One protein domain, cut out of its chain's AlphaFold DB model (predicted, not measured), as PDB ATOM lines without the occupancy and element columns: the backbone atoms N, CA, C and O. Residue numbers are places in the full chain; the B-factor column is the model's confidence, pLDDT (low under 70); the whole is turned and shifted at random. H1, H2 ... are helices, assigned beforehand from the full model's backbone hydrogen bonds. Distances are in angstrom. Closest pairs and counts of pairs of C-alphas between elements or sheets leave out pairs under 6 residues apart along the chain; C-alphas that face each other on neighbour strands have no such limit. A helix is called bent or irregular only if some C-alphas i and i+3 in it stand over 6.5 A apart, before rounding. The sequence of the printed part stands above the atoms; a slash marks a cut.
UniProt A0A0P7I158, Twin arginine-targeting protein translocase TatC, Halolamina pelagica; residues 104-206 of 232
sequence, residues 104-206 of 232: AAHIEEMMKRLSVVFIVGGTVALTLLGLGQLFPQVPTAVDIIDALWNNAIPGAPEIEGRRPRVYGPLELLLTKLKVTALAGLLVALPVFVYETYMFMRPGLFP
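AT A GLANCE: This is residues 104 to 206 of the 232 residues of the protein "Twin arginine-targeting protein translocase TatC" of Halolamina pelagica (UniProt A0A0P7I158). The model is a rod in which the long helix H1 and the arm H4b of the bent helix H4 lie side by side, running opposite ways. The other arm, H4a, slants across the later part of H1, H3 meets H4a with its first residues, 141 to 145, and runs off about perpendicular to it, and residues 153 to 168 loop out at the far end. The printed part has 103 residues and four named helices, H1, H2, H3 and H4, with no named strand: all helix. It is loose, with a radius of gyration of the C-alphas of 18.7 A, and spans 63 by 26 by 25 A.

HOW THE PARTS SIT: H1, residues 104 to 129, is close but not clearly touching H2, residues 131 to 134; their closest C-alphas, of Leu 126 and Gly 132, are 7.7 A apart. H3 is residues 141 to 152. By its hydrogen bonds H4, residues 169 to 203, was assigned as one helix, but it is bent: C-alphas 187 and 190 are 6.9 A apart, and its arms H4a, residues 169 to 187, and H4b, residues 190 to 203, stand at a steep tilt of 50 degrees. H4b is itself irregular, with C-alphas 199 and 202 6.51 A apart. With residues 109 to 117 alone, H1 touches H4b at a shallow tilt of 6 degrees, opposite ways, closest at the C-alphas of Val 117 and Phe 192, 5.7 A. With residues 120 to 129 alone, H1 touches H4a at a steep tilt of 55 degrees, opposite ways, closest at the C-alphas of Gly 121 and Gly 184, 4.4 A. Residues 141 to 145 of H3 touch residues 176 to 180 of H4a, about perpendicular at 84 degrees, closest at the C-alphas of Ala 141 and Lys 176, 5.4 A. H2 and H3 are apart. Every O i to N i+4 pair is within hydrogen-bond range in H1 and H3, 14 of 15 in H4a and 8 of 10 in H4b; H2 is too short for such a pair.

IN THESE COORDINATES: H1 begins at C-alpha 104 (12.083, -24.847, 67.223) and is 35.7 A long. H2 is 6.3 A and H3 16.6 A. H4a, 27.8 A, begins at C-alpha 169 (45.899, -48.464, 85.197), and H4b, 21.1 A, ends at C-alpha 203 (6.519, -35.225, 57.639).

THE WHOLE: The two C-alphas farthest apart, of Glu 160 and Phe 205, are 63.4 A apart. The printed part has no cut; the link from H3 to H4 is long, 16 residues. The mean pLDDT of the printed part is 85.3, with residues 155 to 158, 160 and 201 to 206 under 70.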
ATOM      1  N   ALA A 104      11.768 -24.473  65.848       73.19
ATOM      2  CA  ALA A 104      12.083 -24.847  67.223       73.19
ATOM      3  C   ALA A 104      11.448 -26.187  67.650       73.19
ATOM      4  O   ALA A 104      12.117 -26.993  68.292       73.19
ATOM      5  N   ALA A 105      10.204 -26.460  67.250       74.50
ATOM      6  CA  ALA A 105       9.500 -27.705  67.557       74.50
ATOM      7  C   ALA A 105      10.124 -28.912  66.834       74.50
ATOM      8  O   ALA A 105      10.201 -30.004  67.396       74.50
ATOM      9  N   HIS A 106      10.642 -28.713  65.616       77.19
ATOM     10  CA  HIS A 106      11.329 -29.772  64.874       77.19
ATOM     11  C   HIS A 106      12.669 -30.159  65.528       77.19
ATOM     12  O   HIS A 106      12.979 -31.343  65.682       77.19
ATOM     13  N   ILE A 107      13.444 -29.168  65.986       81.00
ATOM     14  CA  ILE A 107      14.696 -29.406  66.726       81.00
ATOM     15  C   ILE A 107      14.409 -30.051  68.091       81.00
ATOM     16  O   ILE A 107      15.132 -30.962  68.506       81.00
ATOM     17  N   GLU A 108      13.339 -29.631  68.772       85.38
ATOM     18  CA  GLU A 108      12.898 -30.240  70.031       85.38
ATOM     19  C   GLU A 108      12.565 -31.728  69.847       85.38
ATOM     20  O   GLU A 108      12.995 -32.568  70.646       85.38
ATOM     21  N   GLU A 109      11.871 -32.088  68.763       83.38
ATOM     22  CA  GLU A 109      11.569 -33.483  68.451       83.38
ATOM     23  C   GLU A 109      12.842 -34.297  68.161       83.38
ATOM     24  O   GLU A 109      12.991 -35.408  68.686       83.38
ATOM     25  N   MET A 110      13.793 -33.738  67.402       83.88
ATOM     26  CA  MET A 110      15.081 -34.384  67.126       83.88
ATOM     27  C   MET A 110      15.850 -34.677  68.424       83.88
ATOM     28  O   MET A 110      16.276 -35.814  68.655       83.88
ATOM     29  N   MET A 111      15.998 -33.681  69.304       88.56
ATOM     30  CA  MET A 111      16.726 -33.832  70.569       88.56
ATOM     31  C   MET A 111      16.026 -34.794  71.528       88.56
ATOM     32  O   MET A 111      16.686 -35.623  72.162       88.56
ATOM     33  N   LYS A 112      14.692 -34.738  71.615       88.75
ATOM     34  CA  LYS A 112      13.905 -35.643  72.459       88.75
ATOM     35  C   LYS A 112      14.125 -37.096  72.056       88.75
ATOM     36  O   LYS A 112      14.410 -37.930  72.912       88.75
ATOM     37  N   ARG A 113      14.056 -37.397  70.762       90.25
ATOM     38  CA  ARG A 113      14.259 -38.755  70.239       90.25
ATOM     39  C   ARG A 113      15.697 -39.231  70.411       90.25
ATOM     40  O   ARG A 113      15.925 -40.335  70.899       90.25
ATOM     41  N   LEU A 114      16.666 -38.367  70.109       89.81
ATOM     42  CA  LEU A 114      18.082 -38.664  70.315       89.81
ATOM     43  C   LEU A 114      18.398 -38.944  71.794       89.81
ATOM     44  O   LEU A 114      19.156 -39.864  72.102       89.81
ATOM     45  N   SER A 115      17.766 -38.218  72.721       92.88
ATOM     46  CA  SER A 115      17.936 -38.451  74.158       92.88
ATOM     47  C   SER A 115      17.449 -39.836  74.595       92.88
ATOM     48  O   SER A 115      18.124 -40.484  75.390       92.88
ATOM     49  N   VAL A 116      16.342 -40.341  74.030       93.12
ATOM     50  CA  VAL A 116      15.842 -41.698  74.317       93.12
ATOM     51  C   VAL A 116      16.887 -42.739  73.921       93.12
ATOM     52  O   VAL A 116      17.189 -43.636  74.707       93.12
ATOM     53  N   VAL A 117      17.501 -42.585  72.746       93.44
ATOM     54  CA  VAL A 117      18.562 -43.484  72.268       93.44
ATOM     55  C   VAL A 117      19.781 -43.435  73.192       93.44
ATOM     56  O   VAL A 117      20.288 -44.486  73.579       93.44
ATOM     57  N   PHE A 118      20.222 -42.240  73.601       94.69
ATOM     58  CA  PHE A 118      21.336 -42.095  74.543       94.69
ATOM     59  C   PHE A 118      21.031 -42.669  75.925       94.69
ATOM     60  O   PHE A 118      21.920 -43.249  76.541       94.69
ATOM     61  N   ILE A 119      19.797 -42.557  76.417       96.50
ATOM     62  CA  ILE A 119      19.399 -43.155  77.695       96.50
ATOM     63  C   ILE A 119      19.422 -44.683  77.586       96.50
ATOM     64  O   ILE A 119      19.983 -45.354  78.453       96.50
ATOM     65  N   VAL A 120      18.870 -45.255  76.515       95.62
ATOM     66  CA  VAL A 120      18.876 -46.713  76.315       95.62
ATOM     67  C   VAL A 120      20.304 -47.232  76.128       95.62
ATOM     68  O   VAL A 120      20.736 -48.120  76.858       95.62
ATOM     69  N   GLY A 121      21.079 -46.651  75.211       95.56
ATOM     70  CA  GLY A 121      22.470 -47.052  74.985       95.56
ATOM     71  C   GLY A 121      23.364 -46.798  76.199       95.56
ATOM     72  O   GLY A 121      24.181 -47.643  76.558       95.56
ATOM     73  N   GLY A 122      23.171 -45.667  76.877       95.19
ATOM     74  CA  GLY A 122      23.915 -45.274  78.069       95.19
ATOM     75  C   GLY A 122      23.620 -46.157  79.277       95.19
ATOM     76  O   GLY A 122      24.547 -46.537  79.984       95.19
ATOM     77  N   THR A 123      22.366 -46.560  79.500       94.94
ATOM     78  CA  THR A 123      22.028 -47.509  80.576       94.94
ATOM     79  C   THR A 123      22.668 -48.876  80.338       94.94
ATOM     80  O   THR A 123      23.233 -49.459  81.267       94.94
ATOM     81  N   VAL A 124      22.686 -49.363  79.094       94.31
ATOM     82  CA  VAL A 124      23.418 -50.588  78.726       94.31
ATOM     83  C   VAL A 124      24.926 -50.408  78.934       94.31
ATOM     84  O   VAL A 124      25.564 -51.234  79.581       94.31
ATOM     85  N   ALA A 125      25.512 -49.307  78.468       94.38
ATOM     86  CA  ALA A 125      26.942 -49.057  78.642       94.38
ATOM     87  C   ALA A 125      27.343 -48.967  80.129       94.38
ATOM     88  O   ALA A 125      28.339 -49.565  80.533       94.38
ATOM     89  N   LEU A 126      26.556 -48.278  80.962       94.00
ATOM     90  CA  LEU A 126      26.805 -48.132  82.403       94.00
ATOM     91  C   LEU A 126      26.650 -49.451  83.166       94.00
ATOM     92  O   LEU A 126      27.438 -49.736  84.075       94.00
ATOM     93  N   THR A 127      25.660 -50.267  82.795       93.06
ATOM     94  CA  THR A 127      25.495 -51.609  83.371       93.06
ATOM     95  C   THR A 127      26.691 -52.492  83.041       93.06
ATOM     96  O   THR A 127      27.291 -53.044  83.959       93.06
ATOM     97  N   LEU A 128      27.148 -52.535  81.791       92.12
ATOM     98  CA  LEU A 128      28.336 -53.316  81.428       92.12
ATOM     99  C   LEU A 128      29.640 -52.771  82.050       92.12
ATOM    100  O   LEU A 128      30.550 -53.546  82.351       92.12
ATOM    101  N   LEU A 129      29.751 -51.450  82.250       91.81
ATOM    102  CA  LEU A 129      30.982 -50.800  82.729       91.81
ATOM    103  C   LEU A 129      31.279 -51.080  84.207       91.81
ATOM    104  O   LEU A 129      32.443 -51.225  84.580       91.81
ATOM    105  N   GLY A 130      30.247 -51.153  85.046       85.00
ATOM    106  CA  GLY A 130      30.442 -51.387  86.478       85.00
ATOM    107  C   GLY A 130      29.164 -51.521  87.296       85.00
ATOM    108  O   GLY A 130      29.176 -52.208  88.313       85.00
ATOM    109  N   LEU A 131      28.039 -50.949  86.851       83.75
ATOM    110  CA  LEU A 131      26.780 -51.049  87.599       83.75
ATOM    111  C   LEU A 131      26.213 -52.483  87.591       83.75
ATOM    112  O   LEU A 131      25.523 -52.896  88.518       83.75
ATOM    113  N   GLY A 132      26.563 -53.269  86.572       78.94
ATOM    114  CA  GLY A 132      26.220 -54.679  86.416       78.94
ATOM    115  C   GLY A 132      26.930 -55.607  87.398       78.94
ATOM    116  O   GLY A 132      26.463 -56.721  87.578       78.94
ATOM    117  N   GLN A 133      27.968 -55.151  88.116       82.81
ATOM    118  CA  GLN A 133      28.600 -55.949  89.183       82.81
ATOM    119  C   GLN A 133      27.625 -56.312  90.314       82.81
ATOM    120  O   GLN A 133      27.869 -57.248  91.069       82.81
ATOM    121  N   LEU A 134      26.507 -55.586  90.431       82.88
ATOM    122  CA  LEU A 134      25.439 -55.897  91.380       82.88
ATOM    123  C   LEU A 134      24.557 -57.074  90.922       82.88
ATOM    124  O   LEU A 134      23.823 -57.632  91.737       82.88
ATOM    125  N   PHE A 135      24.612 -57.456  89.644       84.75
ATOM    126  CA  PHE A 135      23.748 -58.466  89.039       84.75
ATOM    127  C   PHE A 135      24.586 -59.628  88.493       84.75
ATOM    128  O   PHE A 135      25.204 -59.491  87.439       84.75
ATOM    129  N   PRO A 136      24.568 -60.813  89.128       81.44
ATOM    130  CA  PRO A 136      25.406 -61.939  88.708       81.44
ATOM    131  C   PRO A 136      25.030 -62.510  87.331       81.44
ATOM    132  O   PRO A 136      25.757 -63.343  86.800       81.44
ATOM    133  N   GLN A 137      23.890 -62.109  86.757       84.81
ATOM    134  CA  GLN A 137      23.463 -62.553  85.428       84.81
ATOM    135  C   GLN A 137      23.987 -61.667  84.288       84.81
ATOM    136  O   GLN A 137      23.841 -62.046  83.126       84.81
ATOM    137  N   VAL A 138      24.532 -60.482  84.586       85.88
ATOM    138  CA  VAL A 138      24.952 -59.512  83.567       85.88
ATOM    139  C   VAL A 138      26.463 -59.623  83.360       85.88
ATOM    140  O   VAL A 138      27.207 -59.475  84.329       85.88
ATOM    141  N   PRO A 139      26.940 -59.864  82.125       87.56
ATOM    142  CA  PRO A 139      28.368 -59.901  81.851       87.56
ATOM    143  C   PRO A 139      28.992 -58.516  82.035       87.56
ATOM    144  O   PRO A 139      28.399 -57.485  81.709       87.56
ATOM    145  N   THR A 140      30.219 -58.499  82.524       90.38
ATOM    146  CA  THR A 140      31.019 -57.290  82.706       90.38
ATOM    147  C   THR A 140      31.742 -56.934  81.413       90.38
ATOM    148  O   THR A 140      32.017 -57.791  80.575       90.38
ATOM    149  N   ALA A 141      32.180 -55.682  81.291       89.25
ATOM    150  CA  ALA A 141      33.137 -55.263  80.270       89.25
ATOM    151  C   ALA A 141      34.370 -56.187  80.168       89.25
ATOM    152  O   ALA A 141      34.828 -56.455  79.065       89.25
ATOM    153  N   VAL A 142      34.885 -56.698  81.296       89.19
ATOM    154  CA  VAL A 142      36.028 -57.633  81.317       89.19
ATOM    155  C   VAL A 142      35.666 -58.965  80.666       89.19
ATOM    156  O   VAL A 142      36.400 -59.425  79.803       89.19
ATOM    157  N   ASP A 143      34.498 -59.524  80.985       88.25
ATOM    158  CA  ASP A 143      34.034 -60.793  80.411       88.25
ATOM    159  C   ASP A 143      33.867 -60.689  78.888       88.25
ATOM    160  O   ASP A 143      34.178 -61.621  78.146       88.25
ATOM    161  N   ILE A 144      33.410 -59.527  78.405       88.94
ATOM    162  CA  ILE A 144      33.295 -59.239  76.970       88.94
ATOM    163  C   ILE A 144      34.682 -59.120  76.325       88.94
ATOM    164  O   ILE A 144      34.891 -59.655  75.236       88.94
ATOM    165  N   ILE A 145      35.626 -58.439  76.980       89.25
ATOM    166  CA  ILE A 145      37.013 -58.314  76.506       89.25
ATOM    167  C   ILE A 145      37.664 -59.698  76.412       89.25
ATOM    168  O   ILE A 145      38.245 -60.026  75.377       89.25
ATOM    169  N   ASP A 146      37.514 -60.529  77.441       88.12
ATOM    170  CA  ASP A 146      38.062 -61.883  77.470       88.12
ATOM    171  C   ASP A 146      37.417 -62.768  76.398       88.12
ATOM    172  O   ASP A 146      38.113 -63.500  75.694       88.12
ATOM    173  N   ALA A 147      36.097 -62.680  76.208       87.25
ATOM    174  CA  ALA A 147      35.404 -63.401  75.143       87.25
ATOM    175  C   ALA A 147      35.904 -62.993  73.746       87.25
ATOM    176  O   ALA A 147      36.158 -63.862  72.907       87.25
ATOM    177  N   LEU A 148      36.084 -61.690  73.503       87.19
ATOM    178  CA  LEU A 148      36.601 -61.169  72.237       87.19
ATOM    179  C   LEU A 148      38.045 -61.628  71.994       87.19
ATOM    180  O   LEU A 148      38.384 -62.070  70.896       87.19
ATOM    181  N   TRP A 149      38.882 -61.578  73.029       86.75
ATOM    182  CA  TRP A 149      40.276 -62.000  72.957       86.75
ATOM    183  C   TRP A 149      40.418 -63.501  72.690       86.75
ATOM    184  O   TRP A 149      41.160 -63.910  71.799       86.75
ATOM    185  N   ASN A 150      39.661 -64.328  73.414       86.12
ATOM    186  CA  ASN A 150      39.666 -65.783  73.248       86.12
ATOM    187  C   ASN A 150      39.126 -66.217  71.878       86.12
ATOM    188  O   ASN A 150      39.519 -67.266  71.368       86.12
ATOM    189  N   ASN A 151      38.234 -65.424  71.277       87.19
ATOM    190  CA  ASN A 151      37.777 -65.651  69.911       87.19
ATOM    191  C   ASN A 151      38.855 -65.297  68.874       87.19
ATOM    192  O   ASN A 151      39.051 -66.052  67.924       87.19
ATOM    193  N   ALA A 152      39.567 -64.184  69.070       85.81
ATOM    194  CA  ALA A 152      40.623 -63.744  68.162       85.81
ATOM    195  C   ALA A 152      41.881 -64.629  68.232       85.81
ATOM    196  O   ALA A 152      42.534 -64.855  67.213       85.81
ATOM    197  N   ILE A 153      42.223 -65.144  69.420       83.12
ATOM    198  CA  ILE A 153      43.427 -65.948  69.658       83.12
ATOM    199  C   ILE A 153      43.046 -67.290  70.308       83.12
ATOM    200  O   ILE A 153      42.882 -67.374  71.531       83.12
ATOM    201  N   PRO A 154      42.973 -68.383  69.523       75.19
ATOM    202  CA  PRO A 154      42.716 -69.715  70.057       75.19
ATOM    203  C   PRO A 154      43.810 -70.152  71.048       75.19
ATOM    204  O   PRO A 154      45.012 -70.037  70.781       75.19
ATOM    205  N   GLY A 155      43.405 -70.670  72.210       67.50
ATOM    206  CA  GLY A 155      44.332 -71.145  73.247       67.50
ATOM    207  C   GLY A 155      44.988 -70.038  74.087       67.50
ATOM    208  O   GLY A 155      45.957 -70.308  74.796       67.50
ATOM    209  N   ALA A 156      44.469 -68.806  74.039       67.38
ATOM    210  CA  ALA A 156      44.880 -67.716  74.927       67.38
ATOM    211  C   ALA A 156      44.834 -68.032  76.445       67.38
ATOM    212  O   ALA A 156      45.760 -67.611  77.143       67.38
ATOM    213  N   PRO A 157      43.847 -68.775  76.998       66.75
ATOM    214  CA  PRO A 157      43.816 -69.014  78.445       66.75
ATOM    215  C   PRO A 157      44.904 -69.992  78.921       66.75
ATOM    216  O   PRO A 157      45.381 -69.884  80.057       66.75
ATOM    217  N   GLU A 158      45.330 -70.910  78.050       69.56
ATOM    218  CA  GLU A 158      46.259 -72.002  78.368       69.56
ATOM    219  C   GLU A 158      47.733 -71.606  78.209       69.56
ATOM    220  O   GLU A 158      48.607 -72.236  78.800       69.56
ATOM    221  N   ILE A 159      48.026 -70.553  77.438       70.94
ATOM    222  CA  ILE A 159      49.396 -70.164  77.086       70.94
ATOM    223  C   ILE A 159      49.697 -68.779  77.654       70.94
ATOM    224  O   ILE A 159      49.169 -67.774  77.184       70.94
ATOM    225  N   GLU A 160      50.581 -68.717  78.656       66.75
ATOM    226  CA  GLU A 160      50.902 -67.493  79.415       66.75
ATOM    227  C   GLU A 160      51.354 -66.317  78.534       66.75
ATOM    228  O   GLU A 160      51.065 -65.161  78.840       66.75
ATOM    229  N   GLY A 161      52.006 -66.597  77.401       71.94
ATOM    230  CA  GLY A 161      52.421 -65.576  76.434       71.94
ATOM    231  C   GLY A 161      51.276 -64.926  75.646       71.94
ATOM    232  O   GLY A 161      51.503 -63.910  74.999       71.94
ATOM    233  N   ARG A 162      50.063 -65.490  75.686       71.75
ATOM    234  CA  ARG A 162      48.895 -65.035  74.909       71.75
ATOM    235  C   ARG A 162      47.762 -64.488  75.768       71.75
ATOM    236  O   ARG A 162      46.696 -64.196  75.233       71.75
ATOM    237  N   ARG A 163      47.963 -64.344  77.079       78.25
ATOM    238  CA  ARG A 163      46.980 -63.697  77.955       78.25
ATOM    239  C   ARG A 163      46.967 -62.181  77.710       78.25
ATOM    240  O   ARG A 163      48.042 -61.618  77.486       78.25
ATOM    241  N   PRO A 164      45.797 -61.518  77.779       79.69
ATOM    242  CA  PRO A 164      45.722 -60.062  77.695       79.69
ATOM    243  C   PRO A 164      46.618 -59.426  78.760       79.69
ATOM    244  O   PRO A 164      46.537 -59.777  79.939       79.69
ATOM    245  N   ARG A 165      47.487 -58.500  78.349       82.81
ATOM    246  CA  ARG A 165      48.350 -57.736  79.255       82.81
ATOM    247  C   ARG A 165      47.832 -56.312  79.363       82.81
ATOM    248  O   ARG A 165      47.414 -55.728  78.369       82.81
ATOM    249  N   VAL A 166      47.876 -55.781  80.576       84.75
ATOM    250  CA  VAL A 166      47.534 -54.392  80.885       84.75
ATOM    251  C   VAL A 166      48.841 -53.687  81.222       84.75
ATOM    252  O   VAL A 166      49.524 -54.102  82.159       84.75
ATOM    253  N   TYR A 167      49.202 -52.661  80.457       81.88
ATOM    254  CA  TYR A 167      50.462 -51.934  80.603       81.88
ATOM    255  C   TYR A 167      50.312 -50.679  81.485       81.88
ATOM    256  O   TYR A 167      51.306 -50.178  82.007       81.88
ATOM    257  N   GLY A 168      49.079 -50.243  81.783       88.44
ATOM    258  CA  GLY A 168      48.807 -49.155  82.731       88.44
ATOM    259  C   GLY A 168      47.399 -49.164  83.353       88.44
ATOM    260  O   GLY A 168      46.470 -49.759  82.805       88.44
ATOM    261  N   PRO A 169      47.188 -48.470  84.492       85.38
ATOM    262  CA  PRO A 169      45.899 -48.464  85.197       85.38
ATOM    263  C   PRO A 169      44.770 -47.816  84.380       85.38
ATOM    264  O   PRO A 169      43.611 -48.214  84.499       85.38
ATOM    265  N   LEU A 170      45.101 -46.837  83.531       88.81
ATOM    266  CA  LEU A 170      44.128 -46.167  82.668       88.81
ATOM    267  C   LEU A 170      43.743 -47.008  81.450       88.81
ATOM    268  O   LEU A 170      42.607 -46.920  80.997       88.81
ATOM    269  N   GLU A 171      44.626 -47.870  80.948       89.06
ATOM    270  CA  GLU A 171      44.355 -48.677  79.752       89.06
ATOM    271  C   GLU A 171      43.173 -49.619  79.957       89.06
ATOM    272  O   GLU A 171      42.305 -49.736  79.092       89.06
ATOM    273  N   LEU A 172      43.083 -50.240  81.136       88.88
ATOM    274  CA  LEU A 172      41.947 -51.090  81.477       88.88
ATOM    275  C   LEU A 172      40.639 -50.285  81.517       88.88
ATOM    276  O   LEU A 172      39.593 -50.779  81.108       88.88
ATOM    277  N   LEU A 173      40.674 -49.043  81.997       92.19
ATOM    278  CA  LEU A 173      39.482 -48.198  82.037       92.19
ATOM    279  C   LEU A 173      39.073 -47.733  80.633       92.19
ATOM    280  O   LEU A 173      37.893 -47.801  80.291       92.19
ATOM    281  N   LEU A 174      40.035 -47.310  79.807       92.38
ATOM    282  CA  LEU A 174      39.787 -46.879  78.431       92.38
ATOM    283  C   LEU A 174      39.261 -48.033  77.573       92.38
ATOM    284  O   LEU A 174      38.308 -47.852  76.820       92.38
ATOM    285  N   THR A 175      39.840 -49.227  77.697       93.19
ATOM    286  CA  THR A 175      39.367 -50.419  76.975       93.19
ATOM    287  C   THR A 175      37.957 -50.804  77.399       93.19
ATOM    288  O   THR A 175      37.103 -50.996  76.532       93.19
ATOM    289  N   LYS A 176      37.665 -50.814  78.707       92.94
ATOM    290  CA  LYS A 176      36.299 -51.012  79.211       92.94
ATOM    291  C   LYS A 176      35.334 -49.986  78.622       92.94
ATOM    292  O   LYS A 176      34.318 -50.387  78.073       92.94
ATOM    293  N   LEU A 177      35.665 -48.693  78.675       95.06
ATOM    294  CA  LEU A 177      34.815 -47.629  78.134       95.06
ATOM    295  C   LEU A 177      34.561 -47.805  76.630       95.06
ATOM    296  O   LEU A 177      33.424 -47.676  76.189       95.06
ATOM    297  N   LYS A 178      35.590 -48.140  75.843       95.19
ATOM    298  CA  LYS A 178      35.456 -48.376  74.394       95.19
ATOM    299  C   LYS A 178      34.530 -49.555  74.105       95.19
ATOM    300  O   LYS A 178      33.634 -49.441  73.271       95.19
ATOM    301  N   VAL A 179      34.721 -50.671  74.807       94.50
ATOM    302  CA  VAL A 179      33.920 -51.886  74.606       94.50
ATOM    303  C   VAL A 179      32.473 -51.673  75.040       94.50
ATOM    304  O   VAL A 179      31.564 -52.044  74.299       94.50
ATOM    305  N   THR A 180      32.227 -51.044  76.190       95.38
ATOM    306  CA  THR A 180      30.856 -50.813  76.668       95.38
ATOM    307  C   THR A 180      30.131 -49.736  75.878       95.38
ATOM    308  O   THR A 180      28.931 -49.880  75.652       95.38
ATOM    309  N   ALA A 181      30.832 -48.705  75.398       95.12
ATOM    310  CA  ALA A 181      30.266 -47.721  74.481       95.12
ATOM    311  C   ALA A 181      29.847 -48.375  73.157       95.12
ATOM    312  O   ALA A 181      28.727 -48.155  72.697       95.12
ATOM    313  N   LEU A 182      30.700 -49.228  72.579       96.00
ATOM    314  CA  LEU A 182      30.383 -49.952  71.347       96.00
ATOM    315  C   LEU A 182      29.228 -50.941  71.565       96.00
ATOM    316  O   LEU A 182      28.289 -50.968  70.775       96.00
ATOM    317  N   ALA A 183      29.243 -51.703  72.660       94.69
ATOM    318  CA  ALA A 183      28.162 -52.626  73.001       94.69
ATOM    319  C   ALA A 183      26.826 -51.895  73.229       94.69
ATOM    320  O   ALA A 183      25.801 -52.301  72.680       94.69
ATOM    321  N   GLY A 184      26.835 -50.791  73.981       94.75
ATOM    322  CA  GLY A 184      25.657 -49.951  74.200       94.75
ATOM    323  C   GLY A 184      25.107 -49.369  72.898       94.75
ATOM    324  O   GLY A 184      23.896 -49.385  72.690       94.75
ATOM    325  N   LEU A 185      25.983 -48.941  71.983       95.00
ATOM    326  CA  LEU A 185      25.596 -48.452  70.659       95.00
ATOM    327  C   LEU A 185      24.943 -49.548  69.806       95.00
ATOM    328  O   LEU A 185      23.897 -49.313  69.205       95.00
ATOM    329  N   LEU A 186      25.520 -50.754  69.781       95.56
ATOM    330  CA  LEU A 186      24.956 -51.886  69.039       95.56
ATOM    331  C   LEU A 186      23.563 -52.267  69.551       95.56
ATOM    332  O   LEU A 186      22.663 -52.531  68.755       95.56
ATOM    333  N   VAL A 187      23.365 -52.261  70.872       95.00
ATOM    334  CA  VAL A 187      22.060 -52.547  71.487       95.00
ATOM    335  C   VAL A 187      21.067 -51.400  71.268       95.00
ATOM    336  O   VAL A 187      19.873 -51.649  71.101       95.00
ATOM    337  N   ALA A 188      21.537 -50.153  71.220       94.56
ATOM    338  CA  ALA A 188      20.703 -48.984  70.949       94.56
ATOM    339  C   ALA A 188      20.305 -48.849  69.470       94.56
ATOM    340  O   ALA A 188      19.317 -48.182  69.173       94.56
ATOM    341  N   LEU A 189      21.019 -49.494  68.543       94.75
ATOM    342  CA  LEU A 189      20.780 -49.416  67.099       94.75
ATOM    343  C   LEU A 189      19.317 -49.684  66.674       94.75
ATOM    344  O   LEU A 189      18.771 -48.857  65.944       94.75
ATOM    345  N   PRO A 190      18.622 -50.753  67.117       93.06
ATOM    346  CA  PRO A 190      17.208 -50.952  66.776       93.06
ATOM    347  C   PRO A 190      16.295 -49.824  67.283       93.06
ATOM    348  O   PRO A 190      15.339 -49.454  66.602       93.06
ATOM    349  N   VAL A 191      16.596 -49.256  68.456       94.00
ATOM    350  CA  VAL A 191      15.849 -48.118  69.015       94.00
ATOM    351  C   VAL A 191      16.126 -46.858  68.205       94.00
ATOM    352  O   VAL A 191      15.193 -46.143  67.863       94.00
ATOM    353  N   PHE A 192      17.384 -46.625  67.833       91.81
ATOM    354  CA  PHE A 192      17.779 -45.523  66.963       91.81
ATOM    355  C   PHE A 192      17.013 -45.559  65.638       91.81
ATOM    356  O   PHE A 192      16.379 -44.574  65.280       91.81
ATOM    357  N   VAL A 193      16.970 -46.714  64.965       90.75
ATOM    358  CA  VAL A 193      16.209 -46.881  63.715       90.75
ATOM    359  C   VAL A 193      14.721 -46.574  63.913       90.75
ATOM    360  O   VAL A 193      14.123 -45.876  63.092       90.75
ATOM    361  N   TYR A 194      14.117 -47.070  64.997       89.56
ATOM    362  CA  TYR A 194      12.711 -46.810  65.308       89.56
ATOM    363  C   TYR A 194      12.435 -45.320  65.546       89.56
ATOM    364  O   TYR A 194      11.467 -44.775  65.012       89.56
ATOM    365  N   GLU A 195      13.290 -44.653  66.313       89.19
ATOM    366  CA  GLU A 195      13.138 -43.237  66.632       89.19
ATOM    367  C   GLU A 195      13.367 -42.346  65.410       89.19
ATOM    368  O   GLU A 195      12.567 -41.443  65.162       89.19
ATOM    369  N   THR A 196      14.381 -42.631  64.587       85.25
ATOM    370  CA  THR A 196      14.598 -41.927  63.316       85.25
ATOM    371  C   THR A 196      13.406 -42.118  62.377       85.25
ATOM    372  O   THR A 196      12.933 -41.155  61.777       85.25
ATOM    373  N   TYR A 197      12.841 -43.328  62.293       83.69
ATOM    374  CA  TYR A 197      11.608 -43.561  61.538       83.69
ATOM    375  C   TYR A 197      10.429 -42.745  62.081       83.69
ATOM    376  O   TYR A 197       9.668 -42.143  61.320       83.69
ATOM    377  N   MET A 198      10.269 -42.702  63.401       81.62
ATOM    378  CA  MET A 198       9.166 -41.987  64.030       81.62
ATOM    379  C   MET A 198       9.316 -40.460  63.928       81.62
ATOM    380  O   MET A 198       8.290 -39.789  63.884       81.62
ATOM    381  N   PHE A 199      10.541 -39.938  63.817       80.50
ATOM    382  CA  PHE A 199      10.847 -38.544  63.469       80.50
ATOM    383  C   PHE A 199      10.485 -38.190  62.021       80.50
ATOM    384  O   PHE A 199      10.016 -37.094  61.748       80.50
ATOM    385  N   MET A 200      10.656 -39.127  61.082       75.12
ATOM    386  CA  MET A 200      10.265 -38.918  59.680       75.12
ATOM    387  C   MET A 200       8.746 -39.040  59.471       75.12
ATOM    388  O   MET A 200       8.181 -38.432  58.566       75.12
ATOM    389  N   ARG A 201       8.054 -39.808  60.324       69.94
ATOM    390  CA  ARG A 201       6.600 -40.041  60.267       69.94
ATOM    391  C   ARG A 201       5.704 -38.783  60.295       69.94
ATOM    392  O   ARG A 201       4.663 -38.839  59.633       69.94
ATOM    393  N   PRO A 202       5.974 -37.718  61.074       62.84
ATOM    394  CA  PRO A 202       5.168 -36.497  61.043       62.84
ATOM    395  C   PRO A 202       5.257 -35.741  59.711       62.84
ATOM    396  O   PRO A 202       4.272 -35.116  59.345       62.84
ATOM    397  N   GLY A 203       6.348 -35.875  58.948       58.78
ATOM    398  CA  GLY A 203       6.519 -35.225  57.639       58.78
ATOM    399  C   GLY A 203       5.836 -35.935  56.463       58.78
ATOM    400  O   GLY A 203       6.195 -35.691  55.317       58.78
ATOM    401  N   LEU A 204       4.909 -36.870  56.717       57.12
ATOM    402  CA  LEU A 204       4.343 -37.724  55.675       57.12
ATOM    403  C   LEU A 204       2.829 -37.951  55.819       57.12
ATOM    404  O   LEU A 204       2.324 -38.243  56.912       57.12
ATOM    405  N   PHE A 205       2.100 -37.873  54.698       53.59
ATOM    406  CA  PHE A 205       0.635 -37.910  54.666       53.59
ATOM    407  C   PHE A 205       0.050 -39.124  55.427       53.59
ATOM    408  O   PHE A 205       0.403 -40.278  55.153       53.59
ATOM    409  N   PRO A 206      -0.925 -38.922  56.341       58.25
ATOM    410  CA  PRO A 206      -1.541 -39.986  57.143       58.25
ATOM    411  C   PRO A 206      -2.108 -41.169  56.342       58.25
ATOM    412  O   PRO A 206      -2.247 -42.269  56.885       58.25
TER     413      PRO A 206